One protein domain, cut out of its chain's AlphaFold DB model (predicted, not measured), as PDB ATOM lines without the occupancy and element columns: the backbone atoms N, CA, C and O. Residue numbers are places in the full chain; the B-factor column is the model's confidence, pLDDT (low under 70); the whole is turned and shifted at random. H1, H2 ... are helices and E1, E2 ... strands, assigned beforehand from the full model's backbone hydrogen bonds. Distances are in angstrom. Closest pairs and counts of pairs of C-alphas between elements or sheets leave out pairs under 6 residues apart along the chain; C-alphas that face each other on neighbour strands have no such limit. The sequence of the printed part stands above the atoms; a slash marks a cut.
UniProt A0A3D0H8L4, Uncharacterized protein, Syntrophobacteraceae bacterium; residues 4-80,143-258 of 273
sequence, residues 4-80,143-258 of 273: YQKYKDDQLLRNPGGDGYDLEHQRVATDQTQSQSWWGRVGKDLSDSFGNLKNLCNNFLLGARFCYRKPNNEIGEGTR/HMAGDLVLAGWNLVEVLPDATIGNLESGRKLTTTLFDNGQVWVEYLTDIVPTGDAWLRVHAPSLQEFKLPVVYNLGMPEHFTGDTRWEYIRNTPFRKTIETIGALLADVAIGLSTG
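Overview. This is residues 4 to 80 and 143 to 258 of the 273 residues of an uncharacterized protein of Syntrophobacteraceae bacterium (UniProt A0A3D0H8L4). Three long helices, H3, H4 and H5, lie side by side as one layer that runs up and down, H4 between the other two. On one side of this layer lie the short H1, which crosses H5, the small hairpin E1 E2 and the long winding stretch 13 to 31, while H6, H7, H8 and H9 gather near the last residues of H5, where the long H9 passes at a steep angle. The printed part has 193 residues, mostly helix, in the order H1 H2 H3 E1 E2 H4 H5 H6 H7 H8 H9; E1 and E2 make a two-stranded antiparallel sheet. It is compact, with a radius of gyration of the C-alphas of 17.6 A and spans of 56 by 44 by 34 A.

Arrangement. Strands E1, residues 65 to 69, and E2, residues 75 to 79, form an antiparallel hairpin at 143 degrees, with N 68 and O 76 3.0 A apart and N 78 and O 66 2.8 A apart. The closest C-alphas of H1, residues 4 to 12, and E1 are those of Asp 10 and Tyr 68, 6.1 A. H1 touches residues 179 to 187 of H5, residues 168 to 191, about perpendicular at 84 degrees, closest at C-alphas 11 and 183, 5.5 A. H5 forms a helical hairpin with H4, residues 143 to 163, at a shallow tilt of 11 degrees, opposite ways, closest at C-alphas 146 and 189, 6.1 A. H4 touches H3, residues 38 to 61, at a shallow tilt of 10 degrees, opposite ways, closest at C-alphas 49 and 151, 4.0 A; H3 and H5 are apart. H2, residues 32 to 35, touches H3 only at the corner, and only just, with 3 pairs of C-alphas within 8 A. H9, residues 236 to 256, touches H5 at a steep tilt of 61 degrees, closest at C-alphas 191 and 246, 4.4 A. H6, residues 196 to 201, touches H9 about perpendicular at 89 degrees, closest at C-alphas 198 and 246, 5.2 A. H7, residues 212 to 218, touches H9, closest at C-alphas 217 and 239, 6.1 A, and H8, residues 227 to 230, touches H6, closest at C-alphas 200 and 228, 5.9 A. Every O i to N i+4 pair is within hydrogen-bond range in H1, H3, H5, H6, H7 and H9, and 15 of 17 in H4; H2 and H8 are too short for such a pair, and of one O i to N i+3 pair each, that of H2 is within range and that of H8 is not.

Along the chain. H1 begins at C-alpha 4, (162.705, 216.795, 174.721). H3 measures 34.8 A, H4 30.9 A, H5 34.7 A and H9 30.3 A; E1 measures 13.9 A and E2 13.7 A. H9 ends at C-alpha 256, (155.660, 200.373, 200.322).

Size, cuts and confidence. The C-alphas of Asn 166 and Phe 209, 56.6 A apart, are the two farthest apart. Residues 81 to 142 are not printed, and C-alphas 80 and 143 are 8.4 A apart across the cut. The link H1 to H2 is long, with 19 residues. Mean pLDDT of the printed part is 90.4; residues 30 to 36 and 206 to 208 are under 70.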
ATOM      1  N   TYR A   4     162.221 218.159 174.485       95.25
ATOM      2  CA  TYR A   4     162.705 216.795 174.721       95.25
ATOM      3  C   TYR A   4     164.181 216.623 174.332       95.25
ATOM      4  O   TYR A   4     164.951 216.043 175.089       95.25
ATOM      5  N   GLN A   5     164.610 217.165 173.187       95.31
ATOM      6  CA  GLN A   5     166.017 217.097 172.778       95.31
ATOM      7  C   GLN A   5     166.934 217.840 173.753       95.31
ATOM      8  O   GLN A   5     168.015 217.346 174.044       95.31
ATOM      9  N   LYS A   6     166.502 218.998 174.273       96.12
ATOM     10  CA  LYS A   6     167.225 219.709 175.338       96.12
ATOM     11  C   LYS A   6     167.328 218.855 176.605       96.12
ATOM     12  O   LYS A   6     168.394 218.771 177.194       96.12
ATOM     13  N   TYR A   7     166.240 218.190 176.995       97.19
ATOM     14  CA  TYR A   7     166.246 217.287 178.145       97.19
ATOM     15  C   TYR A   7     167.224 216.118 177.954       97.19
ATOM     16  O   TYR A   7     168.048 215.871 178.826       97.19
ATOM     17  N   LYS A   8     167.188 215.447 176.796       96.56
ATOM     18  CA  LYS A   8     168.130 214.370 176.461       96.56
ATOM     19  C   LYS A   8     169.587 214.855 176.473       96.56
ATOM     20  O   LYS A   8     170.423 214.197 177.074       96.56
ATOM     21  N   ASP A   9     169.879 215.990 175.833       95.81
ATOM     22  CA  ASP A   9     171.224 216.598 175.813       95.81
ATOM     23  C   ASP A   9     171.707 216.925 177.228       95.81
ATOM     24  O   ASP A   9     172.820 216.560 177.576       95.81
ATOM     25  N   ASP A  10     170.862 217.508 178.081       96.19
ATOM     26  CA  ASP A  10     171.230 217.755 179.479       96.19
ATOM     27  C   ASP A  10     171.540 216.455 180.240       96.19
ATOM     28  O   ASP A  10     172.504 216.429 180.996       96.19
ATOM     29  N   GLN A  11     170.741 215.392 180.071       96.81
ATOM     30  CA  GLN A  11     170.964 214.140 180.807       96.81
ATOM     31  C   GLN A  11     172.241 213.418 180.351       96.81
ATOM     32  O   GLN A  11     172.984 212.906 181.181       96.81
ATOM     33  N   LEU A  12     172.559 213.448 179.053       96.44
ATOM     34  CA  LEU A  12     173.791 212.845 178.526       96.44
ATOM     35  C   LEU A  12     175.073 213.581 178.948       96.44
ATOM     36  O   LEU A  12     176.148 212.998 178.903       96.44
ATOM     37  N   LEU A  13     174.982 214.846 179.369       96.19
ATOM     38  CA  LEU A  13     176.140 215.613 179.841       96.19
ATOM     39  C   LEU A  13     176.519 215.308 181.301       96.19
ATOM     40  O   LEU A  13     177.614 215.665 181.741       96.19
ATOM     41  N   ARG A  14     175.625 214.693 182.082       94.88
ATOM     42  CA  ARG A  14     175.789 214.612 183.540       94.88
ATOM     43  C   ARG A  14     176.763 213.542 184.000       94.88
ATOM     44  O   ARG A  14     177.314 213.701 185.087       94.88
ATOM     45  N   ASN A  15     176.990 212.514 183.193       96.50
ATOM     46  CA  ASN A  15     177.883 211.408 183.507       96.50
ATOM     47  C   ASN A  15     178.580 210.877 182.242       96.50
ATOM     48  O   ASN A  15     178.026 211.024 181.148       96.50
ATOM     49  N   PRO A  16     179.774 210.264 182.382       95.44
ATOM     50  CA  PRO A  16     180.437 209.521 181.313       95.44
ATOM     51  C   PRO A  16     179.491 208.557 180.587       95.44
ATOM     52  O   PRO A  16     178.619 207.942 181.202       95.44
ATOM     53  N   GLY A  17     179.674 208.454 179.274       89.75
ATOM     54  CA  GLY A  17     178.725 207.864 178.335       89.75
ATOM     55  C   GLY A  17     178.436 208.836 177.191       89.75
ATOM     56  O   GLY A  17     179.209 209.768 176.953       89.75
ATOM     57  N   GLY A  18     177.326 208.628 176.481       86.31
ATOM     58  CA  GLY A  18     176.883 209.503 175.398       86.31
ATOM     59  C   GLY A  18     177.862 209.564 174.222       86.31
ATOM     60  O   GLY A  18     178.822 210.337 174.225       86.31
ATOM     61  N   ASP A  19     177.580 208.834 173.147       81.25
ATOM     62  CA  ASP A  19     178.488 208.739 171.988       81.25
ATOM     63  C   ASP A  19     178.754 210.084 171.282       81.25
ATOM     64  O   ASP A  19     179.738 210.249 170.558       81.25
ATOM     65  N   GLY A  20     177.875 211.065 171.496       85.44
ATOM     66  CA  GLY A  20     177.973 212.409 170.932       85.44
ATOM     67  C   GLY A  20     178.836 213.401 171.719       85.44
ATOM     68  O   GLY A  20     178.932 214.553 171.287       85.44
ATOM     69  N   TYR A  21     179.439 213.019 172.850       88.38
ATOM     70  CA  TYR A  21     180.132 213.963 173.732       88.38
ATOM     71  C   TYR A  21     181.552 213.531 174.093       88.38
ATOM     72  O   TYR A  21     181.844 212.367 174.355       88.38
ATOM     73  N   ASP A  22     182.424 214.533 174.155       88.50
ATOM     74  CA  ASP A  22     183.744 214.474 174.767       88.50
ATOM     75  C   ASP A  22     183.692 215.386 175.998       88.50
ATOM     76  O   ASP A  22     183.899 216.603 175.916       88.50
ATOM     77  N   LEU A  23     183.287 214.795 177.126       90.44
ATOM     78  CA  LEU A  23     183.028 215.520 178.372       90.44
ATOM     79  C   LEU A  23     184.317 216.038 179.017       90.44
ATOM     80  O   LEU A  23     184.294 217.090 179.651       90.44
ATOM     81  N   GLU A  24     185.443 215.349 178.816       87.31
ATOM     82  CA  GLU A  24     186.753 215.789 179.310       87.31
ATOM     83  C   GLU A  24     187.165 217.123 178.674       87.31
ATOM     84  O   GLU A  24     187.639 218.025 179.366       87.31
ATOM     85  N   HIS A  25     186.905 217.283 177.374       87.88
ATOM     86  CA  HIS A  25     187.208 218.509 176.631       87.88
ATOM     87  C   HIS A  25     185.998 219.443 176.470       87.88
ATOM     88  O   HIS A  25     186.067 220.394 175.689       87.88
ATOM     89  N   GLN A  26     184.893 219.183 177.183       90.56
ATOM     90  CA  GLN A  26     183.672 220.001 177.197       90.56
ATOM     91  C   GLN A  26     183.145 220.335 175.790       90.56
ATOM     92  O   GLN A  26     182.757 221.470 175.494       90.56
ATOM     93  N   ARG A  27     183.126 219.347 174.890       86.69
ATOM     94  CA  ARG A  27     182.702 219.547 173.498       86.69
ATOM     95  C   ARG A  27     181.788 218.436 173.005       86.69
ATOM     96  O   ARG A  27     181.818 217.302 173.472       86.69
ATOM     97  N   VAL A  28     180.976 218.782 172.013       85.06
ATOM     98  CA  VAL A  28     180.269 217.786 171.207       85.06
ATOM     99  C   VAL A  28     181.320 217.102 170.338       85.06
ATOM    100  O   VAL A  28     182.111 217.788 169.688       85.06
ATOM    101  N   ALA A  29     181.353 215.774 170.346       76.25
ATOM    102  CA  ALA A  29     182.286 214.999 169.544       76.25
ATOM    103  C   ALA A  29     181.931 215.172 168.056       76.25
ATOM    104  O   ALA A  29     181.070 214.485 167.510       76.25
ATOM    105  N   THR A  30     182.548 216.157 167.401       55.53
ATOM    106  CA  THR A  30     182.341 216.450 165.975       55.53
ATOM    107  C   THR A  30     183.174 215.554 165.058       55.53
ATOM    108  O   THR A  30     182.824 215.408 163.888       55.53
ATOM    109  N   ASP A  31     184.231 214.918 165.574       49.28
ATOM    110  CA  ASP A  31     185.100 214.034 164.796       49.28
ATOM    111  C   ASP A  31     184.637 212.578 164.865       49.28
ATOM    112  O   ASP A  31     184.904 211.829 165.804       49.28
ATOM    113  N   GLN A  32     183.953 212.166 163.799       50.78
ATOM    114  CA  GLN A  32     183.491 210.796 163.602       50.78
ATOM    115  C   GLN A  32     184.645 209.781 163.534       50.78
ATOM    116  O   GLN A  32     184.433 208.601 163.767       50.78
ATOM    117  N   THR A  33     185.876 210.180 163.221       48.50
ATOM    118  CA  THR A  33     186.959 209.244 162.867       48.50
ATOM    119  C   THR A  33     187.427 208.341 164.014       48.50
ATOM    120  O   THR A  33     187.756 207.185 163.753       48.50
ATOM    121  N   GLN A  34     187.391 208.797 165.272       47.28
ATOM    122  CA  GLN A  34     187.709 207.945 166.432       47.28
ATOM    123  C   GLN A  34     186.521 207.063 166.855       47.28
ATOM    124  O   GLN A  34     186.719 205.882 167.143       47.28
ATOM    125  N   SER A  35     185.288 207.587 166.783       53.22
ATOM    126  CA  SER A  35     184.051 206.859 167.125       53.22
ATOM    127  C   SER A  35     183.581 205.860 166.054       53.22
ATOM    128  O   SER A  35     182.664 205.074 166.296       53.22
ATOM    129  N   GLN A  36     184.203 205.860 164.865       62.31
ATOM    130  CA  GLN A  36     183.937 204.888 163.795       62.31
ATOM    131  C   GLN A  36     184.786 203.613 163.903       62.31
ATOM    132  O   GLN A  36     184.436 202.612 163.282       62.31
ATOM    133  N   SER A  37     185.903 203.634 164.635       74.69
ATOM    134  CA  SER A  37     186.792 202.471 164.731       74.69
ATOM    135  C   SER A  37     186.348 201.513 165.837       74.69
ATOM    136  O   SER A  37     185.977 201.955 166.922       74.69
ATOM    137  N   TRP A  38     186.443 200.203 165.588       80.00
ATOM    138  CA  TRP A  38     186.091 199.161 166.564       80.00
ATOM    139  C   TRP A  38     186.789 199.360 167.921       80.00
ATOM    140  O   TRP A  38     186.141 199.379 168.963       80.00
ATOM    141  N   TRP A  39     188.108 199.589 167.899       82.19
ATOM    142  CA  TRP A  39     188.906 199.837 169.106       82.19
ATOM    143  C   TRP A  39     188.543 201.150 169.800       82.19
ATOM    144  O   TRP A  39     188.585 201.217 171.023       82.19
ATOM    145  N   GLY A  40     188.184 202.182 169.032       82.88
ATOM    146  CA  GLY A  40     187.753 203.464 169.582       82.88
ATOM    147  C   GLY A  40     186.429 203.359 170.336       82.88
ATOM    148  O   GLY A  40     186.304 203.954 171.397       82.88
ATOM    149  N   ARG A  41     185.482 202.557 169.832       83.94
ATOM    150  CA  ARG A  41     184.175 202.325 170.466       83.94
ATOM    151  C   ARG A  41     184.285 201.507 171.751       83.94
ATOM    152  O   ARG A  41     184.019 202.021 172.827       83.94
ATOM    153  N   VAL A  42     184.846 200.300 171.655       88.06
ATOM    154  CA  VAL A  42     185.079 199.437 172.826       88.06
ATOM    155  C   VAL A  42     185.936 200.146 173.882       88.06
ATOM    156  O   VAL A  42     185.677 200.040 175.079       88.06
ATOM    157  N   GLY A  43     186.962 200.885 173.449       90.44
ATOM    158  CA  GLY A  43     187.804 201.673 174.346       90.44
ATOM    159  C   GLY A  43     187.047 202.811 175.031       90.44
ATOM    160  O   GLY A  43     187.255 203.032 176.224       90.44
ATOM    161  N   LYS A  44     186.159 203.503 174.305       88.75
ATOM    162  CA  LYS A  44     185.291 204.546 174.861       88.75
ATOM    163  C   LYS A  44     184.350 203.971 175.917       88.75
ATOM    164  O   LYS A  44     184.379 204.475 177.031       88.75
ATOM    165  N   ASP A  45     183.633 202.889 175.635       91.44
ATOM    166  CA  ASP A  45     182.689 202.284 176.590       91.44
ATOM    167  C   ASP A  45     183.380 201.824 177.883       91.44
ATOM    168  O   ASP A  45     182.886 202.044 178.991       91.44
ATOM    169  N   LEU A  46     184.570 201.220 177.764       94.12
ATOM    170  CA  LEU A  46     185.391 200.845 178.920       94.12
ATOM    171  C   LEU A  46     185.873 202.076 179.701       94.12
ATOM    172  O   LEU A  46     185.882 202.058 180.935       94.12
ATOM    173  N   SER A  47     186.268 203.140 178.997       94.31
ATOM    174  CA  SER A  47     186.665 204.411 179.608       94.31
ATOM    175  C   SER A  47     185.491 205.088 180.312       94.31
ATOM    176  O   SER A  47     185.666 205.592 181.418       94.31
ATOM    177  N   ASP A  48     184.299 205.064 179.721       94.44
ATOM    178  CA  ASP A  48     183.077 205.624 180.291       94.44
ATOM    179  C   ASP A  48     182.643 204.818 181.524       94.44
ATOM    180  O   ASP A  48     182.363 205.396 182.576       94.44
ATOM    181  N   SER A  49     182.731 203.484 181.465       96.75
ATOM    182  CA  SER A  49     182.516 202.610 182.624       96.75
ATOM    183  C   SER A  49     183.476 202.938 183.776       96.75
ATOM    184  O   SER A  49     183.050 203.146 184.916       96.75
ATOM    185  N   PHE A  50     184.777 203.072 183.490       97.31
ATOM    186  CA  PHE A  50     185.769 203.466 184.493       97.31
ATOM    187  C   PHE A  50     185.559 204.903 184.994       97.31
ATOM    188  O   PHE A  50     185.731 205.176 186.183       97.31
ATOM    189  N   GLY A  51     185.156 205.817 184.113       97.44
ATOM    190  CA  GLY A  51     184.799 207.192 184.445       97.44
ATOM    191  C   GLY A  51     183.650 207.247 185.447       97.44
ATOM    192  O   GLY A  51     183.745 207.957 186.448       97.44
ATOM    193  N   ASN A  52     182.617 206.432 185.242       97.94
ATOM    194  CA  ASN A  52     181.501 206.291 186.170       97.94
ATOM    195  C   ASN A  52     181.941 205.671 187.514       97.94
ATOM    196  O   ASN A  52     181.607 206.204 188.570       97.94
ATOM    197  N   LEU A  53     182.805 204.648 187.529       98.12
ATOM    198  CA  LEU A  53     183.384 204.136 188.787       98.12
ATOM    199  C   LEU A  53     184.229 205.184 189.531       98.12
ATOM    200  O   LEU A  53     184.201 205.267 190.761       98.12
ATOM    201  N   LYS A  54     184.973 206.016 188.799       98.00
ATOM    202  CA  LYS A  54     185.712 207.144 189.371       98.00
ATOM    203  C   LYS A  54     184.754 208.186 189.953       98.00
ATOM    204  O   LYS A  54     185.021 208.695 191.043       98.00
ATOM    205  N   ASN A  55     183.650 208.486 189.270       98.12
ATOM    206  CA  ASN A  55     182.614 209.390 189.770       98.12
ATOM    207  C   ASN A  55     181.961 208.861 191.048       98.12
ATOM    208  O   ASN A  55     181.845 209.630 191.999       98.12
ATOM    209  N   LEU A  56     181.688 207.557 191.139       97.94
ATOM    210  CA  LEU A  56     181.213 206.915 192.366       97.94
ATOM    211  C   LEU A  56     182.166 207.190 193.537       97.94
ATOM    212  O   LEU A  56     181.742 207.671 194.589       97.94
ATOM    213  N   CYS A  57     183.469 206.951 193.353       98.12
ATOM    214  CA  CYS A  57     184.477 207.234 194.379       98.12
ATOM    215  C   CYS A  57     184.551 208.728 194.730       98.12
ATOM    216  O   CYS A  57     184.666 209.091 195.901       98.12
ATOM    217  N   ASN A  58     184.462 209.611 193.735       98.00
ATOM    218  CA  ASN A  58     184.476 211.052 193.968       98.00
ATOM    219  C   ASN A  58     183.232 211.510 194.739       98.00
ATOM    220  O   ASN A  58     183.377 212.280 195.684       98.00
ATOM    221  N   ASN A  59     182.042 211.014 194.391       97.62
ATOM    222  CA  ASN A  59     180.781 211.292 195.083       97.62
ATOM    223  C   ASN A  59     180.764 210.719 196.504       97.62
ATOM    224  O   ASN A  59     180.207 211.346 197.400       97.62
ATOM    225  N   PHE A  60     181.448 209.606 196.767       97.88
ATOM    226  CA  PHE A  60     181.683 209.172 198.144       97.88
ATOM    227  C   PHE A  60     182.530 210.191 198.925       97.88
ATOM    228  O   PHE A  60     182.233 210.498 200.077       97.88
ATOM    229  N   LEU A  61     183.569 210.752 198.300       97.31
ATOM    230  CA  LEU A  61     184.494 211.685 198.942       97.31
ATOM    231  C   LEU A  61     183.971 213.133 198.950       97.31
ATOM    232  O   LEU A  61     183.262 213.542 199.871       97.31
ATOM    233  N   LEU A  62     184.367 213.935 197.959       95.25
ATOM    234  CA  LEU A  62     184.160 215.391 197.929       95.25
ATOM    235  C   LEU A  62     183.131 215.847 196.888       95.25
ATOM    236  O   LEU A  62     182.679 216.987 196.950       95.25
ATOM    237  N   GLY A  63     182.734 214.958 195.981       96.12
ATOM    238  CA  GLY A  63     181.820 215.223 194.878       96.12
ATOM    239  C   GLY A  63     182.471 215.009 193.515       96.12
ATOM    240  O   GLY A  63     183.634 215.358 193.300       96.12
ATOM    241  N   ALA A  64     181.720 214.431 192.580       97.00
ATOM    242  CA  ALA A  64     182.114 214.304 191.184       97.00
ATOM    243  C   ALA A  64     181.808 215.582 190.394       97.00
ATOM    244  O   ALA A  64     180.855 216.317 190.679       97.00
ATOM    245  N   ARG A  65     182.620 215.828 189.367       96.88
ATOM    246  CA  ARG A  65     182.374 216.873 188.372       96.88
ATOM    247  C   ARG A  65     181.356 216.379 187.353       96.88
ATOM    248  O   ARG A  65     181.323 215.190 187.047       96.88
ATOM    249  N   PHE A  66     180.559 217.292 186.818       96.19
ATOM    250  CA  PHE A  66     179.578 216.983 185.780       96.19
ATOM    251  C   PHE A  66     179.469 218.136 184.786       96.19
ATOM    252  O   PHE A  66     179.760 219.283 185.135       96.19
ATOM    253  N   CYS A  67     179.037 217.840 183.560       97.00
ATOM    254  CA  CYS A  67     178.825 218.859 182.542       97.00
ATOM    255  C   CYS A  67     177.356 219.292 182.468       97.00
ATOM    256  O   CYS A  67     176.441 218.530 182.779       97.00
ATOM    257  N   TYR A  68     177.123 220.527 182.024       95.88
ATOM    258  CA  TYR A  68     175.783 221.065 181.780       95.88
ATOM    259  C   TYR A  68     175.789 222.107 180.657       95.88
ATOM    260  O   TYR A  68     176.842 222.615 180.269       95.88
ATOM    261  N   ARG A  69     174.610 222.463 180.131       95.19
ATOM    262  CA  ARG A  69     174.474 223.556 179.157       95.19
ATOM    263  C   ARG A  69     174.305 224.900 179.848       95.19
ATOM    264  O   ARG A  69     173.312 225.138 180.536       95.19
ATOM    265  N   LYS A  70     175.229 225.817 179.574       93.50
ATOM    266  CA  LYS A  70     175.112 227.228 179.951       93.50
ATOM    267  C   LYS A  70     174.030 227.940 179.118       93.50
ATOM    268  O   LYS A  70     173.656 227.451 178.049       93.50
ATOM    269  N   PRO A  71     173.560 229.132 179.540       91.44
ATOM    270  CA  PRO A  71     172.585 229.922 178.775       91.44
ATOM    271  C   PRO A  71     173.017 230.271 177.341       91.44
ATOM    272  O   PRO A  71     172.178 230.398 176.455       91.44
ATOM    273  N   ASN A  72     174.323 230.385 177.084       91.62
ATOM    274  CA  ASN A  72     174.892 230.604 175.748       91.62
ATOM    275  C   ASN A  72     175.055 229.308 174.919       91.62
ATOM    276  O   ASN A  72     175.627 229.349 173.835       91.62
ATOM    277  N   ASN A  73     174.538 228.170 175.403       88.81
ATOM    278  CA  ASN A  73     174.679 226.814 174.852       88.81
ATOM    279  C   ASN A  73     176.093 226.207 174.879       88.81
ATOM    280  O   ASN A  73     176.275 225.087 174.391       88.81
ATOM    281  N   GLU A  74     177.076 226.870 175.484       93.06
ATOM    282  CA  GLU A  74     178.369 226.239 175.762       93.06
ATOM    283  C   GLU A  74     178.223 225.149 176.829       93.06
ATOM    284  O   GLU A  74     177.306 225.183 177.660       93.06
ATOM    285  N   ILE A  75     179.133 224.177 176.806       95.31
ATOM    286  CA  ILE A  75     179.234 223.183 177.871       95.31
ATOM    287  C   ILE A  75     180.002 223.826 179.032       95.31
ATOM    288  O   ILE A  75     181.053 224.439 178.851       95.31
ATOM    289  N   GLY A  76     179.409 223.771 180.219       95.06
ATOM    290  CA  GLY A  76     180.009 224.175 181.481       95.06
ATOM    291  C   GLY A  76     180.249 222.983 182.385       95.06
ATOM    292  O   GLY A  76     179.769 221.888 182.108       95.06
ATOM    293  N   GLU A  77     180.938 223.227 183.494       96.19
ATOM    294  CA  GLU A  77     181.247 222.219 184.502       96.19
ATOM    295  C   GLU A  77     180.702 222.658 185.864       96.19
ATOM    296  O   GLU A  77     180.844 223.817 186.259       96.19
ATOM    297  N   GLY A  78     180.060 221.727 186.561       94.50
ATOM    298  CA  GLY A  78     179.630 221.853 187.947       94.50
ATOM    299  C   GLY A  78     180.280 220.775 188.810       94.50
ATOM    300  O   GLY A  78     180.986 219.890 188.324       94.50
ATOM    301  N   THR A  79     180.057 220.832 190.119       95.25
ATOM    302  CA  THR A  79     180.525 219.797 191.051       95.25
ATOM    303  C   THR A  79     179.392 219.423 191.995       95.25
ATOM    304  O   THR A  79     178.766 220.297 192.593       95.25
ATOM    305  N   ARG A  80     179.110 218.121 192.092       93.62
ATOM    306  CA  ARG A  80     178.127 217.560 193.028       93.62
ATOM    307  C   ARG A  80     178.652 217.660 194.463       93.62
ATOM    308  O   ARG A  80     179.843 217.871 194.678       93.62
ATOM    309  N   HIS A 143     173.622 209.733 193.736       96.00
ATOM    310  CA  HIS A 143     174.599 209.912 192.666       96.00
ATOM    311  C   HIS A 143     175.552 208.720 192.555       96.00
ATOM    312  O   HIS A 143     175.767 208.227 191.454       96.00
ATOM    313  N   MET A 144     176.063 208.202 193.678       97.81
ATOM    314  CA  MET A 144     176.898 206.994 193.682       97.81
ATOM    315  C   MET A 144     176.170 205.782 193.089       97.81
ATOM    316  O   MET A 144     176.771 205.007 192.346       97.81
ATOM    317  N   ALA A 145     174.885 205.604 193.413       96.38
ATOM    318  CA  ALA A 145     174.074 204.524 192.863       96.38
ATOM    319  C   ALA A 145     173.864 204.690 191.349       96.38
ATOM    320  O   ALA A 145     174.017 203.719 190.609       96.38
ATOM    321  N   GLY A 146     173.576 205.911 190.887       97.19
ATOM    322  CA  GLY A 146     173.484 206.233 189.462       97.19
ATOM    323  C   GLY A 146     174.780 205.934 188.718       97.19
ATOM    324  O   GLY A 146     174.759 205.209 187.727       97.19
ATOM    325  N   ASP A 147     175.914 206.390 189.249       97.81
ATOM    326  CA  ASP A 147     177.233 206.136 188.669       97.81
ATOM    327  C   ASP A 147     177.549 204.628 188.617       97.81
ATOM    328  O   ASP A 147     178.083 204.139 187.626       97.81
ATOM    329  N   LEU A 148     177.176 203.848 189.641       98.06
ATOM    330  CA  LEU A 148     177.355 202.390 189.624       98.06
ATOM    331  C   LEU A 148     176.531 201.719 188.516       98.06
ATOM    332  O   LEU A 148     177.032 200.842 187.809       98.06
ATOM    333  N   VAL A 149     175.264 202.119 188.375       98.12
ATOM    334  CA  VAL A 149     174.368 201.587 187.340       98.12
ATOM    335  C   VAL A 149     174.880 201.966 185.953       98.12
ATOM    336  O   VAL A 149     174.930 201.103 185.081       98.12
ATOM    337  N   LEU A 150     175.315 203.213 185.757       98.00
ATOM    338  CA  LEU A 150     175.878 203.681 184.490       98.00
ATOM    339  C   LEU A 150     177.201 202.988 184.155       98.00
ATOM    340  O   LEU A 150     177.392 202.578 183.014       98.00
ATOM    341  N   ALA A 151     178.066 202.739 185.141       97.88
ATOM    342  CA  ALA A 151     179.281 201.957 184.926       97.88
ATOM    343  C   ALA A 151     178.965 200.557 184.375       97.88
ATOM    344  O   ALA A 151     179.612 200.096 183.430       97.88
ATOM    345  N   GLY A 152     177.950 199.894 184.936       97.19
ATOM    346  CA  GLY A 152     177.444 198.624 184.418       97.19
ATOM    347  C   GLY A 152     176.799 198.765 183.037       97.19
ATOM    348  O   GLY A 152     177.027 197.924 182.173       97.19
ATOM    349  N   TRP A 153     176.039 199.838 182.810       97.44
ATOM    350  CA  TRP A 153     175.386 200.128 181.533       97.44
ATOM    351  C   TRP A 153     176.397 200.269 180.389       97.44
ATOM    352  O   TRP A 153     176.258 199.578 179.381       97.44
ATOM    353  N   ASN A 154     177.464 201.054 180.577       96.12
ATOM    354  CA  ASN A 154     178.537 201.175 179.584       96.12
ATOM    355  C   ASN A 154     179.304 199.857 179.404       96.12
ATOM    356  O   ASN A 154     179.687 199.510 178.295       96.12
ATOM    357  N   LEU A 155     179.484 199.056 180.462       95.75
ATOM    358  CA  LEU A 155     180.119 197.741 180.316       95.75
ATOM    359  C   LEU A 155     179.274 196.783 179.459       95.75
ATOM    360  O   LEU A 155     179.826 195.960 178.728       95.75
ATOM    361  N   VAL A 156     177.943 196.881 179.534       95.75
ATOM    362  CA  VAL A 156     177.034 196.113 178.672       95.75
ATOM    363  C   VAL A 156     177.110 196.596 177.218       95.75
ATOM    364  O   VAL A 156     176.984 195.757 176.330       95.75
ATOM    365  N   GLU A 157     177.361 197.887 176.970       93.19
ATOM    366  CA  GLU A 157     177.522 198.490 175.629       93.19
ATOM    367  C   GLU A 157     178.703 197.916 174.840       93.19
ATOM    368  O   GLU A 157     178.583 197.667 173.637       93.19
ATOM    369  N   VAL A 158     179.777 197.544 175.546       92.62
ATOM    370  CA  VAL A 158     180.975 196.923 174.959       92.62
ATOM    371  C   VAL A 158     180.632 195.721 174.072       92.62
ATOM    372  O   VAL A 158     181.269 195.504 173.043       92.62
ATOM    373  N   LEU A 159     179.639 194.905 174.449       91.00
ATOM    374  CA  LEU A 159     179.277 193.684 173.718       91.00
ATOM    375  C   LEU A 159     178.659 193.961 172.331       91.00
ATOM    376  O   LEU A 159     179.177 193.439 171.335       91.00
ATOM    377  N   PRO A 160     177.555 194.727 172.206       90.38
ATOM    378  CA  PRO A 160     177.008 195.094 170.906       90.38
ATOM    379  C   PRO A 160     177.984 195.939 170.080       90.38
ATOM    380  O   PRO A 160     178.049 195.740 168.864       90.38
ATOM    381  N   ASP A 161     178.804 196.788 170.700       86.75
ATOM    382  CA  ASP A 161     179.832 197.542 169.978       86.75
ATOM    383  C   ASP A 161     180.951 196.661 169.432       86.75
ATOM    384  O   ASP A 161     181.365 196.823 168.278       86.75
ATOM    385  N   ALA A 162     181.356 195.645 170.192       87.75
ATOM    386  CA  ALA A 162     182.331 194.669 169.740       87.75
ATOM    387  C   ALA A 162     181.805 193.756 168.615       87.75
ATOM    388  O   ALA A 162     182.609 193.188 167.873       87.75
ATOM    389  N   THR A 163     180.484 193.593 168.482       88.62
ATOM    390  CA  THR A 163     179.867 192.603 167.581       88.62
ATOM    391  C   THR A 163     179.209 193.231 166.354       88.62
ATOM    392  O   THR A 163     179.646 192.986 165.229       88.62
ATOM    393  N   ILE A 164     178.167 194.043 166.545       85.12
ATOM    394  CA  ILE A 164     177.372 194.644 165.462       85.12
ATOM    395  C   ILE A 164     177.715 196.118 165.211       85.12
ATOM    396  O   ILE A 164     177.348 196.653 164.163       85.12
ATOM    397  N   GLY A 165     178.460 196.761 166.117       77.81
ATOM    398  CA  GLY A 165     178.846 198.176 166.045       77.81
ATOM    399  C   GLY A 165     179.733 198.554 164.854       77.81
ATOM    400  O   GLY A 165     179.823 199.724 164.495       77.81
ATOM    401  N   ASN A 166     180.333 197.573 164.172       79.81
ATOM    402  CA  ASN A 166     181.106 197.800 162.944       79.81
ATOM    403  C   ASN A 166     180.233 198.101 161.714       79.81
ATOM    404  O   ASN A 166     180.734 198.595 160.704       79.81
ATOM    405  N   LEU A 167     178.935 197.790 161.769       86.19
ATOM    406  CA  LEU A 167     177.984 198.114 160.709       86.19
ATOM    407  C   LEU A 167     177.308 199.445 161.025       86.19
ATOM    408  O   LEU A 167     176.908 199.677 162.159       86.19
ATOM    409  N   GLU A 168     177.085 200.296 160.021       86.31
ATOM    410  CA  GLU A 168     176.475 201.616 160.242       86.31
ATOM    411  C   GLU A 168     175.115 201.527 160.958       86.31
ATOM    412  O   GLU A 168     174.856 202.276 161.901       86.31
ATOM    413  N   SER A 169     174.256 200.594 160.537       88.31
ATOM    414  CA  SER A 169     172.955 200.363 161.172       88.31
ATOM    415  C   SER A 169     173.085 199.788 162.582       88.31
ATOM    416  O   SER A 169     172.315 200.173 163.456       88.31
ATOM    417  N   GLY A 170     174.061 198.900 162.809       88.12
ATOM    418  CA  GLY A 170     174.338 198.330 164.128       88.12
ATOM    419  C   GLY A 170     174.827 199.400 165.097       88.12
ATOM    420  O   GLY A 170     174.246 199.559 166.160       88.12
ATOM    421  N   ARG A 171     175.775 200.239 164.667       87.12
ATOM    422  CA  ARG A 171     176.242 201.411 165.412       87.12
ATOM    423  C   ARG A 171     175.104 202.348 165.795       87.12
ATOM    424  O   ARG A 171     174.932 202.659 166.962       87.12
ATOM    425  N   LYS A 172     174.294 202.783 164.819       89.06
ATOM    426  CA  LYS A 172     173.154 203.679 165.087       89.06
ATOM    427  C   LYS A 172     172.189 203.071 166.102       89.06
ATOM    428  O   LYS A 172     171.669 203.802 166.944       89.06
ATOM    429  N   LEU A 173     171.942 201.764 166.008       91.00
ATOM    430  CA  LEU A 173     171.086 201.044 166.943       91.00
ATOM    431  C   LEU A 173     171.691 201.021 168.351       91.00
ATOM    432  O   LEU A 173     170.990 201.411 169.282       91.00
ATOM    433  N   THR A 174     172.959 200.621 168.492       90.69
ATOM    434  CA  THR A 174     173.660 200.567 169.783       90.69
ATOM    435  C   THR A 174     173.683 201.944 170.435       90.69
ATOM    436  O   THR A 174     173.039 202.118 171.466       90.69
ATOM    437  N   THR A 175     174.244 202.958 169.769       90.19
ATOM    438  CA  THR A 175     174.276 204.341 170.274       90.19
ATOM    439  C   THR A 175     172.890 204.823 170.709       90.19
ATOM    440  O   THR A 175     172.715 205.380 171.786       90.19
ATOM    441  N   THR A 176     171.853 204.584 169.896       92.44
ATOM    442  CA  THR A 176     170.493 205.025 170.240       92.44
ATOM    443  C   THR A 176     169.961 204.317 171.484       92.44
ATOM    444  O   THR A 176     169.303 204.955 172.310       92.44
ATOM    445  N   LEU A 177     170.198 203.011 171.609       94.44
ATOM    446  CA  LEU A 177     169.745 202.216 172.744       94.44
ATOM    447  C   LEU A 177     170.436 202.666 174.033       94.44
ATOM    448  O   LEU A 177     169.748 202.942 175.018       94.44
ATOM    449  N   PHE A 178     171.763 202.777 174.015       95.06
ATOM    450  CA  PHE A 178     172.549 203.068 175.207       95.06
ATOM    451  C   PHE A 178     172.463 204.531 175.632       95.06
ATOM    452  O   PHE A 178     172.230 204.772 176.816       95.06
ATOM    453  N   ASP A 179     172.458 205.493 174.701       94.62
ATOM    454  CA  ASP A 179     172.195 206.902 175.026       94.62
ATOM    455  C   ASP A 179     170.818 207.069 175.685       94.62
ATOM    456  O   ASP A 179     170.655 207.782 176.675       94.62
ATOM    457  N   ASN A 180     169.779 206.436 175.127       96.50
ATOM    458  CA  ASN A 180     168.445 206.532 175.717       96.50
ATOM    459  C   ASN A 180     168.380 205.804 177.064       96.50
ATOM    460  O   ASN A 180     167.687 206.276 177.960       96.50
ATOM    461  N   GLY A 181     169.094 204.688 177.223       97.12
ATOM    462  CA  GLY A 181     169.215 203.989 178.499       97.12
ATOM    463  C   GLY A 181     169.880 204.838 179.577       97.12
ATOM    464  O   GLY A 181     169.340 204.934 180.676       97.12
ATOM    465  N   GLN A 182     170.961 205.549 179.248       97.25
ATOM    466  CA  GLN A 182     171.584 206.516 180.153       97.25
ATOM    467  C   GLN A 182     170.579 207.597 180.570       97.25
ATOM    468  O   GLN A 182     170.403 207.845 181.758       97.25
ATOM    469  N   VAL A 183     169.838 208.177 179.618       97.56
ATOM    470  CA  VAL A 183     168.793 209.178 179.913       97.56
ATOM    471  C   VAL A 183     167.714 208.621 180.849       97.56
ATOM    472  O   VAL A 183     167.205 209.353 181.698       97.56
ATOM    473  N   TRP A 184     167.356 207.341 180.708       97.50
ATOM    474  CA  TRP A 184     166.417 206.667 181.606       97.50
ATOM    475  C   TRP A 184     166.985 206.474 183.010       97.50
ATOM    476  O   TRP A 184     166.279 206.760 183.973       97.50
ATOM    477  N   VAL A 185     168.232 206.014 183.133       97.38
ATOM    478  CA  VAL A 185     168.901 205.846 184.432       97.38
ATOM    479  C   VAL A 185     168.968 207.187 185.159       97.38
ATOM    480  O   VAL A 185     168.493 207.275 186.287       97.38
ATOM    481  N   GLU A 186     169.439 208.232 184.478       96.88
ATOM    482  CA  GLU A 186     169.515 209.598 185.012       96.88
ATOM    483  C   GLU A 186     168.151 210.109 185.484       96.88
ATOM    484  O   GLU A 186     168.011 210.602 186.602       96.88
ATOM    485  N   TYR A 187     167.115 209.943 184.653       97.81
ATOM    486  CA  TYR A 187     165.751 210.315 185.020       97.81
ATOM    487  C   TYR A 187     165.280 209.585 186.283       97.81
ATOM    488  O   TYR A 187     164.734 210.219 187.182       97.81
ATOM    489  N   LEU A 188     165.489 208.267 186.367       97.06
ATOM    490  CA  LEU A 188     165.065 207.474 187.521       97.06
ATOM    491  C   LEU A 188     165.806 207.892 188.795       97.06
ATOM    492  O   LEU A 188     165.174 208.020 189.840       97.06
ATOM    493  N   THR A 189     167.110 208.157 188.717       95.75
ATOM    494  CA  THR A 189     167.896 208.628 189.868       95.75
ATOM    495  C   THR A 189     167.569 210.064 190.272       95.75
ATOM    496  O   THR A 189     167.711 210.418 191.438       95.75
ATOM    497  N   ASP A 190     167.093 210.888 189.337       96.12
ATOM    498  CA  ASP A 190     166.684 212.262 189.618       96.12
ATOM    499  C   ASP A 190     165.366 212.340 190.393       96.12
ATOM    500  O   ASP A 190     165.207 213.222 191.239       96.12
ATOM    501  N   ILE A 191     164.402 211.472 190.073       97.25
ATOM    502  CA  ILE A 191     163.032 211.562 190.608       97.25
ATOM    503  C   ILE A 191     162.835 210.843 191.944       97.25
ATOM    504  O   ILE A 191     161.848 211.106 192.627       97.25
ATOM    505  N   VAL A 192     163.727 209.923 192.320       94.88
ATOM    506  CA  VAL A 192     163.665 209.261 193.633       94.88
ATOM    507  C   VAL A 192     163.977 210.259 194.756       94.88
ATOM    508  O   VAL A 192     164.627 211.276 194.499       94.88
ATOM    509  N   PRO A 193     163.551 210.003 196.011       93.19
ATOM    510  CA  PRO A 193     163.824 210.909 197.120       93.19
ATOM    511  C   PRO A 193     165.291 211.274 197.204       93.19
ATOM    512  O   PRO A 193     166.148 210.399 197.096       93.19
ATOM    513  N   THR A 194     165.566 212.554 197.446       91.50
ATOM    514  CA  THR A 194     166.920 213.137 197.503       91.50
ATOM    515  C   THR A 194     167.658 213.202 196.159       91.50
ATOM    516  O   THR A 194     168.791 213.667 196.116       91.50
ATOM    517  N   GLY A 195     167.030 212.793 195.049       94.25
ATOM    518  CA  GLY A 195     167.516 213.053 193.691       94.25
ATOM    519  C   GLY A 195     167.279 214.503 193.254       94.25
ATOM    520  O   GLY A 195     166.429 215.206 193.805       94.25
ATOM    521  N   ASP A 196     168.013 214.967 192.241       94.75
ATOM    522  CA  ASP A 196     168.025 216.384 191.843       94.75
ATOM    523  C   ASP A 196     166.642 216.914 191.432       94.75
ATOM    524  O   ASP A 196     166.273 218.044 191.772       94.75
ATOM    525  N   ALA A 197     165.857 216.114 190.705       96.25
ATOM    526  CA  ALA A 197     164.498 216.494 190.332       96.25
ATOM    527  C   ALA A 197     163.564 216.486 191.538       96.25
ATOM    528  O   ALA A 197     162.788 217.425 191.716       96.25
ATOM    529  N   TRP A 198     163.662 215.466 192.389       96.00
ATOM    530  CA  TRP A 198     162.880 215.390 193.616       96.00
ATOM    531  C   TRP A 198     163.122 216.618 194.507       96.00
ATOM    532  O   TRP A 198     162.162 217.231 194.979       96.00
ATOM    533  N   LEU A 199     164.385 217.040 194.655       93.00
ATOM    534  CA  LEU A 199     164.777 218.229 195.417       93.00
ATOM    535  C   LEU A 199     164.223 219.524 194.814       93.00
ATOM    536  O   LEU A 199     163.796 220.405 195.561       93.00
ATOM    537  N   ARG A 200     164.185 219.648 193.480       93.69
ATOM    538  CA  ARG A 200     163.525 220.776 192.798       93.69
ATOM    539  C   ARG A 200     162.017 220.790 193.035       93.69
ATOM    540  O   ARG A 200     161.458 221.842 193.326       93.69
ATOM    541  N   VAL A 201     161.351 219.646 192.897       94.50
ATOM    542  CA  VAL A 201     159.884 219.522 193.009       94.50
ATOM    543  C   VAL A 201     159.403 219.826 194.429       94.50
ATOM    544  O   VAL A 201     158.359 220.454 194.603       94.50
ATOM    545  N   HIS A 202     160.193 219.440 195.432       91.94
ATOM    546  CA  HIS A 202     159.895 219.642 196.851       91.94
ATOM    547  C   HIS A 202     160.541 220.893 197.452       91.94
ATOM    548  O   HIS A 202     160.410 221.144 198.650       91.94
ATOM    549  N   ALA A 203     161.180 221.724 196.631       87.06
ATOM    550  CA  ALA A 203     161.794 222.964 197.071       87.06
ATOM    551  C   ALA A 203     160.750 223.988 197.556       87.06
ATOM    552  O   ALA A 203     159.951 224.476 196.752       87.06
ATOM    553  N   PRO A 204     160.764 224.398 198.837       75.75
ATOM    554  CA  PRO A 204     159.879 225.457 199.302       75.75
ATOM    555  C   PRO A 204     160.359 226.826 198.805       75.75
ATOM    556  O   PRO A 204     161.560 227.101 198.782       75.75
ATOM    557  N   SER A 205     159.417 227.726 198.508       71.94
ATOM    558  CA  SER A 205     159.716 229.156 198.389       71.94
ATOM    559  C   SER A 205     159.286 229.885 199.652       71.94
ATOM    560  O   SER A 205     158.121 230.245 199.820       71.94
ATOM    561  N   LEU A 206     160.245 230.104 200.553       61.44
ATOM    562  CA  LEU A 206     160.009 230.853 201.791       61.44
ATOM    563  C   LEU A 206     159.784 232.352 201.536       61.44
ATOM    564  O   LEU A 206     159.158 233.015 202.354       61.44
ATOM    565  N   GLN A 207     160.280 232.884 200.413       63.78
ATOM    566  CA  GLN A 207     160.122 234.295 200.049       63.78
ATOM    567  C   GLN A 207     158.801 234.574 199.323       63.78
ATOM    568  O   GLN A 207     158.182 235.604 199.566       63.78
ATOM    569  N   GLU A 208     158.354 233.666 198.451       66.50
ATOM    570  CA  GLU A 208     157.148 233.880 197.636       66.50
ATOM    571  C   GLU A 208     155.902 233.178 198.197       66.50
ATOM    572  O   GLU A 208     154.835 233.271 197.593       66.50
ATOM    573  N   PHE A 209     156.025 232.454 199.319       76.62
ATOM    574  CA  PHE A 209     154.954 231.653 199.935       76.62
ATOM    575  C   PHE A 209     154.256 230.695 198.952       76.62
ATOM    576  O   PHE A 209     153.071 230.382 199.088       76.62
ATOM    577  N   LYS A 210     154.988 230.214 197.942       78.81
ATOM    578  CA  LYS A 210     154.470 229.264 196.954       78.81
ATOM    579  C   LYS A 210     154.652 227.833 197.440       78.81
ATOM    580  O   LYS A 210     155.704 227.474 197.970       78.81
ATOM    581  N   LEU A 211     153.634 227.008 197.190       85.44
ATOM    582  CA  LEU A 211     153.733 225.560 197.366       85.44
ATOM    583  C   LEU A 211     154.868 225.002 196.483       85.44
ATOM    584  O   LEU A 211     155.004 225.470 195.349       85.44
ATOM    585  N   PRO A 212     155.637 223.997 196.944       85.44
ATOM    586  CA  PRO A 212     156.843 223.529 196.253       85.44
ATOM    587  C   PRO A 212     156.661 223.183 194.769       85.44
ATOM    588  O   PRO A 212     157.376 223.698 193.910       85.44
ATOM    589  N   VAL A 213     155.617 222.416 194.442       88.69
ATOM    590  CA  VAL A 213     155.307 222.041 193.053       88.69
ATOM    591  C   VAL A 213     155.033 223.278 192.192       88.69
ATOM    592  O   VAL A 213     155.566 223.411 191.092       88.69
ATOM    593  N   VAL A 214     154.238 224.222 192.701       87.31
ATOM    594  CA  VAL A 214     153.909 225.468 191.987       87.31
ATOM    595  C   VAL A 214     155.157 226.324 191.797       87.31
ATOM    596  O   VAL A 214     155.329 226.935 190.742       87.31
ATOM    597  N   TYR A 215     156.038 226.346 192.797       89.19
ATOM    598  CA  TYR A 215     157.305 227.052 192.713       89.19
ATOM    599  C   TYR A 215     158.174 226.483 191.587       89.19
ATOM    600  O   TYR A 215     158.504 227.228 190.666       89.19
ATOM    601  N   ASN A 216     158.424 225.168 191.565       90.56
ATOM    602  CA  ASN A 216     159.200 224.514 190.506       90.56
ATOM    603  C   ASN A 216     158.625 224.767 189.098       90.56
ATOM    604  O   ASN A 216     159.361 225.095 188.161       90.56
ATOM    605  N   LEU A 217     157.301 224.666 188.944       90.38
ATOM    606  CA  LEU A 217     156.629 224.919 187.666       90.38
ATOM    607  C   LEU A 217     156.761 226.383 187.212       90.38
ATOM    608  O   LEU A 217     156.816 226.642 186.006       90.38
ATOM    609  N   GLY A 218     156.857 227.324 188.152       89.56
ATOM    610  CA  GLY A 218     157.023 228.756 187.892       89.56
ATOM    611  C   GLY A 218     158.454 229.205 187.576       89.56
ATOM    612  O   GLY A 218     158.622 230.296 187.037       89.56
ATOM    613  N   MET A 219     159.476 228.391 187.863       91.56
ATOM    614  CA  MET A 219     160.882 228.777 187.669       91.56
ATOM    615  C   MET A 219     161.229 229.013 186.188       91.56
ATOM    616  O   MET A 219     160.762 228.262 185.335       91.56
ATOM    617  N   PRO A 220     162.052 230.011 185.825       94.25
ATOM    618  CA  PRO A 220     162.454 230.225 184.430       94.25
ATOM    619  C   PRO A 220     163.290 229.051 183.882       94.25
ATOM    620  O   PRO A 220     163.815 228.250 184.651       94.25
ATOM    621  N   GLU A 221     163.427 228.946 182.550       94.38
ATOM    622  CA  GLU A 221     164.247 227.887 181.920       94.38
ATOM    623  C   GLU A 221     165.707 227.954 182.383       94.38
ATOM    624  O   GLU A 221     166.315 226.917 182.633       94.38
ATOM    625  N   HIS A 222     166.235 229.168 182.530       93.44
ATOM    626  CA  HIS A 222     167.541 229.428 183.118       93.44
ATOM    627  C   HIS A 222     167.346 230.240 184.392       93.44
ATOM    628  O   HIS A 222     166.805 231.346 184.349       93.44
ATOM    629  N   PHE A 223     167.788 229.688 185.515       91.75
ATOM    630  CA  PHE A 223     167.772 230.350 186.811       91.75
ATOM    631  C   PHE A 223     169.195 230.425 187.362       91.75
ATOM    632  O   PHE A 223     170.020 229.572 187.055       91.75
ATOM    633  N   THR A 224     169.492 231.445 188.164       88.12
ATOM    634  CA  THR A 224     170.806 231.616 188.806       88.12
ATOM    635  C   THR A 224     170.606 231.899 190.286       88.12
ATOM    636  O   THR A 224     169.597 232.494 190.663       88.12
ATOM    637  N   GLY A 225     171.554 231.473 191.121       85.38
ATOM    638  CA  GLY A 225     171.499 231.687 192.570       85.38
ATOM    639  C   GLY A 225     170.881 230.541 193.374       85.38
ATOM    640  O   GLY A 225     170.823 230.637 194.596       85.38
ATOM    641  N   ASP A 226     170.465 229.452 192.723       88.00
ATOM    642  CA  ASP A 226     170.086 228.206 193.390       88.00
ATOM    643  C   ASP A 226     170.581 227.006 192.580       88.00
ATOM    644  O   ASP A 226     170.148 226.777 191.445       88.00
ATOM    645  N   THR A 227     171.471 226.224 193.188       88.00
ATOM    646  CA  THR A 227     172.161 225.097 192.550       88.00
ATOM    647  C   THR A 227     171.212 224.005 192.068       88.00
ATOM    648  O   THR A 227     171.576 223.241 191.178       88.00
ATOM    649  N   ARG A 228     169.981 223.937 192.597       90.19
ATOM    650  CA  ARG A 228     168.968 222.967 192.155       90.19
ATOM    651  C   ARG A 228     168.507 223.222 190.718       90.19
ATOM    652  O   ARG A 228     168.152 222.265 190.029       90.19
ATOM    653  N   TRP A 229     168.523 224.480 190.264       93.12
ATOM    654  CA  TRP A 229     168.117 224.882 188.906       93.12
ATOM    655  C   TRP A 229     169.253 225.467 188.060       93.12
ATOM    656  O   TRP A 229     169.135 225.480 186.839       93.12
ATOM    657  N   GLU A 230     170.340 225.940 188.673       93.19
ATOM    658  CA  GLU A 230     171.440 226.626 187.976       93.19
ATOM    659  C   GLU A 230     172.108 225.779 186.885       93.19
ATOM    660  O   GLU A 230     172.563 226.307 185.870       93.19
ATOM    661  N   TYR A 231     172.120 224.459 187.068       94.25
ATOM    662  CA  TYR A 231     172.820 223.527 186.186       94.25
ATOM    663  C   TYR A 231     171.912 222.767 185.212       94.25
ATOM    664  O   TYR A 231     172.334 221.776 184.621       94.25
ATOM    665  N   ILE A 232     170.665 223.202 185.026       95.38
ATOM    666  CA  ILE A 232     169.726 222.566 184.093       95.38
ATOM    667  C   ILE A 232     169.021 223.593 183.209       95.38
ATOM    668  O   ILE A 232     168.871 224.761 183.563       95.38
ATOM    669  N   ARG A 233     168.492 223.129 182.073       96.19
ATOM    670  CA  ARG A 233     167.459 223.867 181.338       96.19
ATOM    671  C   ARG A 233     166.094 223.405 181.821       96.19
ATOM    672  O   ARG A 233     165.626 222.316 181.466       96.19
ATOM    673  N   ASN A 234     165.432 224.235 182.624       95.44
ATOM    674  CA  ASN A 234     164.131 223.940 183.223       95.44
ATOM    675  C   ASN A 234     162.971 224.142 182.230       95.44
ATOM    676  O   ASN A 234     162.063 224.953 182.425       95.44
ATOM    677  N   THR A 235     163.036 223.429 181.107       96.56
ATOM    678  CA  THR A 235     162.040 223.497 180.032       96.56
ATOM    679  C   THR A 235     160.667 223.001 180.507       96.56
ATOM    680  O   THR A 235     160.592 222.201 181.444       96.56
ATOM    681  N   PRO A 236     159.562 223.376 179.831       95.31
ATOM    682  CA  PRO A 236     158.236 222.837 180.146       95.31
ATOM    683  C   PRO A 236     158.180 221.301 180.144       95.31
ATOM    684  O   PRO A 236     157.506 220.708 180.984       95.31
ATOM    685  N   PHE A 237     158.924 220.657 179.235       96.81
ATOM    686  CA  PHE A 237     159.018 219.198 179.178       96.81
ATOM    687  C   PHE A 237     159.649 218.629 180.451       96.81
ATOM    688  O   PHE A 237     159.003 217.827 181.122       96.81
ATOM    689  N   ARG A 238     160.857 219.099 180.816       97.44
ATOM    690  CA  ARG A 238     161.577 218.669 182.026       97.44
ATOM    691  C   ARG A 238     160.690 218.794 183.259       97.44
ATOM    692  O   ARG A 238     160.442 217.800 183.930       97.44
ATOM    693  N   LYS A 239     160.161 220.000 183.491       95.31
ATOM    694  CA  LYS A 239     159.273 220.312 184.618       95.31
ATOM    695  C   LYS A 239     158.151 219.298 184.761       95.31
ATOM    696  O   LYS A 239     157.882 218.837 185.863       95.31
ATOM    697  N   THR A 240     157.502 218.965 183.650       95.38
ATOM    698  CA  THR A 240     156.341 218.074 183.644       95.38
ATOM    699  C   THR A 240     156.737 216.654 184.026       95.38
ATOM    700  O   THR A 240     156.175 216.103 184.969       95.38
ATOM    701  N   ILE A 241     157.714 216.070 183.325       97.44
ATOM    702  CA  ILE A 241     158.076 214.663 183.534       97.44
ATOM    703  C   ILE A 241     158.724 214.441 184.900       97.44
ATOM    704  O   ILE A 241     158.398 213.475 185.576       97.44
ATOM    705  N   GLU A 242     159.567 215.371 185.348       97.94
ATOM    706  CA  GLU A 242     160.242 215.291 186.641       97.94
ATOM    707  C   GLU A 242     159.270 215.478 187.802       97.94
ATOM    708  O   GLU A 242     159.355 214.757 188.789       97.94
ATOM    709  N   THR A 243     158.307 216.398 187.672       96.81
ATOM    710  CA  THR A 243     157.268 216.592 188.694       96.81
ATOM    711  C   THR A 243     156.383 215.359 188.810       96.81
ATOM    712  O   THR A 243     156.160 214.872 189.913       96.81
ATOM    713  N   ILE A 244     155.896 214.826 187.684       96.94
ATOM    714  CA  ILE A 244     155.077 213.606 187.692       96.94
ATOM    715  C   ILE A 244     155.880 212.441 188.278       96.94
ATOM    716  O   ILE A 244     155.378 211.739 189.152       96.94
ATOM    717  N   GLY A 245     157.123 212.256 187.829       97.56
ATOM    718  CA  GLY A 245     157.999 211.191 188.305       97.56
ATOM    719  C   GLY A 245     158.259 211.264 189.807       97.56
ATOM    720  O   GLY A 245     158.081 210.260 190.491       97.56
ATOM    721  N   ALA A 246     158.612 212.442 190.329       97.31
ATOM    722  CA  ALA A 246     158.903 212.622 191.750       97.31
ATOM    723  C   ALA A 246     157.674 212.347 192.627       97.31
ATOM    724  O   ALA A 246     157.764 211.590 193.589       97.31
ATOM    725  N   LEU A 247     156.502 212.861 192.241       96.19
ATOM    726  CA  LEU A 247     155.260 212.612 192.979       96.19
ATOM    727  C   LEU A 247     154.840 211.133 192.933       96.19
ATOM    728  O   LEU A 247     154.333 210.597 193.917       96.19
ATOM    729  N   LEU A 248     155.047 210.449 191.803       96.25
ATOM    730  CA  LEU A 248     154.805 209.006 191.710       96.25
ATOM    731  C   LEU A 248     155.779 208.209 192.586       96.25
ATOM    732  O   LEU A 248     155.362 207.218 193.190       96.25
ATOM    733  N   ALA A 249     157.040 208.637 192.683       95.38
ATOM    734  CA  ALA A 249     158.012 208.032 193.586       95.38
ATOM    735  C   ALA A 249     157.562 208.164 195.052       95.38
ATOM    736  O   ALA A 249     157.596 207.173 195.783       95.38
ATOM    737  N   ASP A 250     157.040 209.326 195.457       93.50
ATOM    738  CA  ASP A 250     156.494 209.528 196.807       93.50
ATOM    739  C   ASP A 250     155.316 208.594 197.103       93.50
ATOM    740  O   ASP A 250     155.260 207.969 198.164       93.50
ATOM    741  N   VAL A 251     154.388 208.446 196.150       92.69
ATOM    742  CA  VAL A 251     153.251 207.521 196.281       92.69
ATOM    743  C   VAL A 251     153.734 206.077 196.400       92.69
ATOM    744  O   VAL A 251     153.260 205.349 197.273       92.69
ATOM    745  N   ALA A 252     154.680 205.656 195.559       91.31
ATOM    746  CA  ALA A 252     155.232 204.305 195.599       91.31
ATOM    747  C   ALA A 252     155.891 204.005 196.956       91.31
ATOM    748  O   ALA A 252     155.687 202.929 197.522       91.31
ATOM    749  N   ILE A 253     156.616 204.974 197.515       88.94
ATOM    750  CA  ILE A 253     157.228 204.846 198.838       88.94
ATOM    751  C   ILE A 253     156.161 204.785 199.921       88.94
ATOM    752  O   ILE A 253     156.204 203.872 200.744       88.94
ATOM    753  N   GLY A 254     155.181 205.690 199.895       86.69
ATOM    754  CA  GLY A 254     154.075 205.697 200.849       86.69
ATOM    755  C   GLY A 254     153.291 204.382 200.854       86.69
ATOM    756  O   GLY A 254     152.928 203.888 201.919       86.69
ATOM    757  N   LEU A 255     153.088 203.771 199.685       87.62
ATOM    758  CA  LEU A 255     152.501 202.435 199.558       87.62
ATOM    759  C   LEU A 255     153.406 201.357 200.165       87.62
ATOM    760  O   LEU A 255     152.940 200.524 200.938       87.62
ATOM    761  N   SER A 256     154.702 201.379 199.844       86.81
ATOM    762  CA  SER A 256     155.660 200.373 200.322       86.81
ATOM    763  C   SER A 256     155.872 200.404 201.840       86.81
ATOM    764  O   SER A 256     156.128 199.367 202.448       86.81
ATOM    765  N   THR A 257     155.732 201.577 202.463       83.94
ATOM    766  CA  THR A 257     155.883 201.775 203.912       83.94
ATOM    767  C   THR A 257     154.557 201.679 204.670       83.94
ATOM    768  O   THR A 257     154.543 201.816 205.893       83.94
ATOM    769  N   GLY A 258     153.437 201.452 203.970       76.62
ATOM    770  CA  GLY A 258     152.094 201.405 204.556       76.62
ATOM    771  C   GLY A 258     151.564 202.762 205.039       76.62
ATOM    772  O   GLY A 258     150.554 202.812 205.739       76.62
TER     773      GLY A 258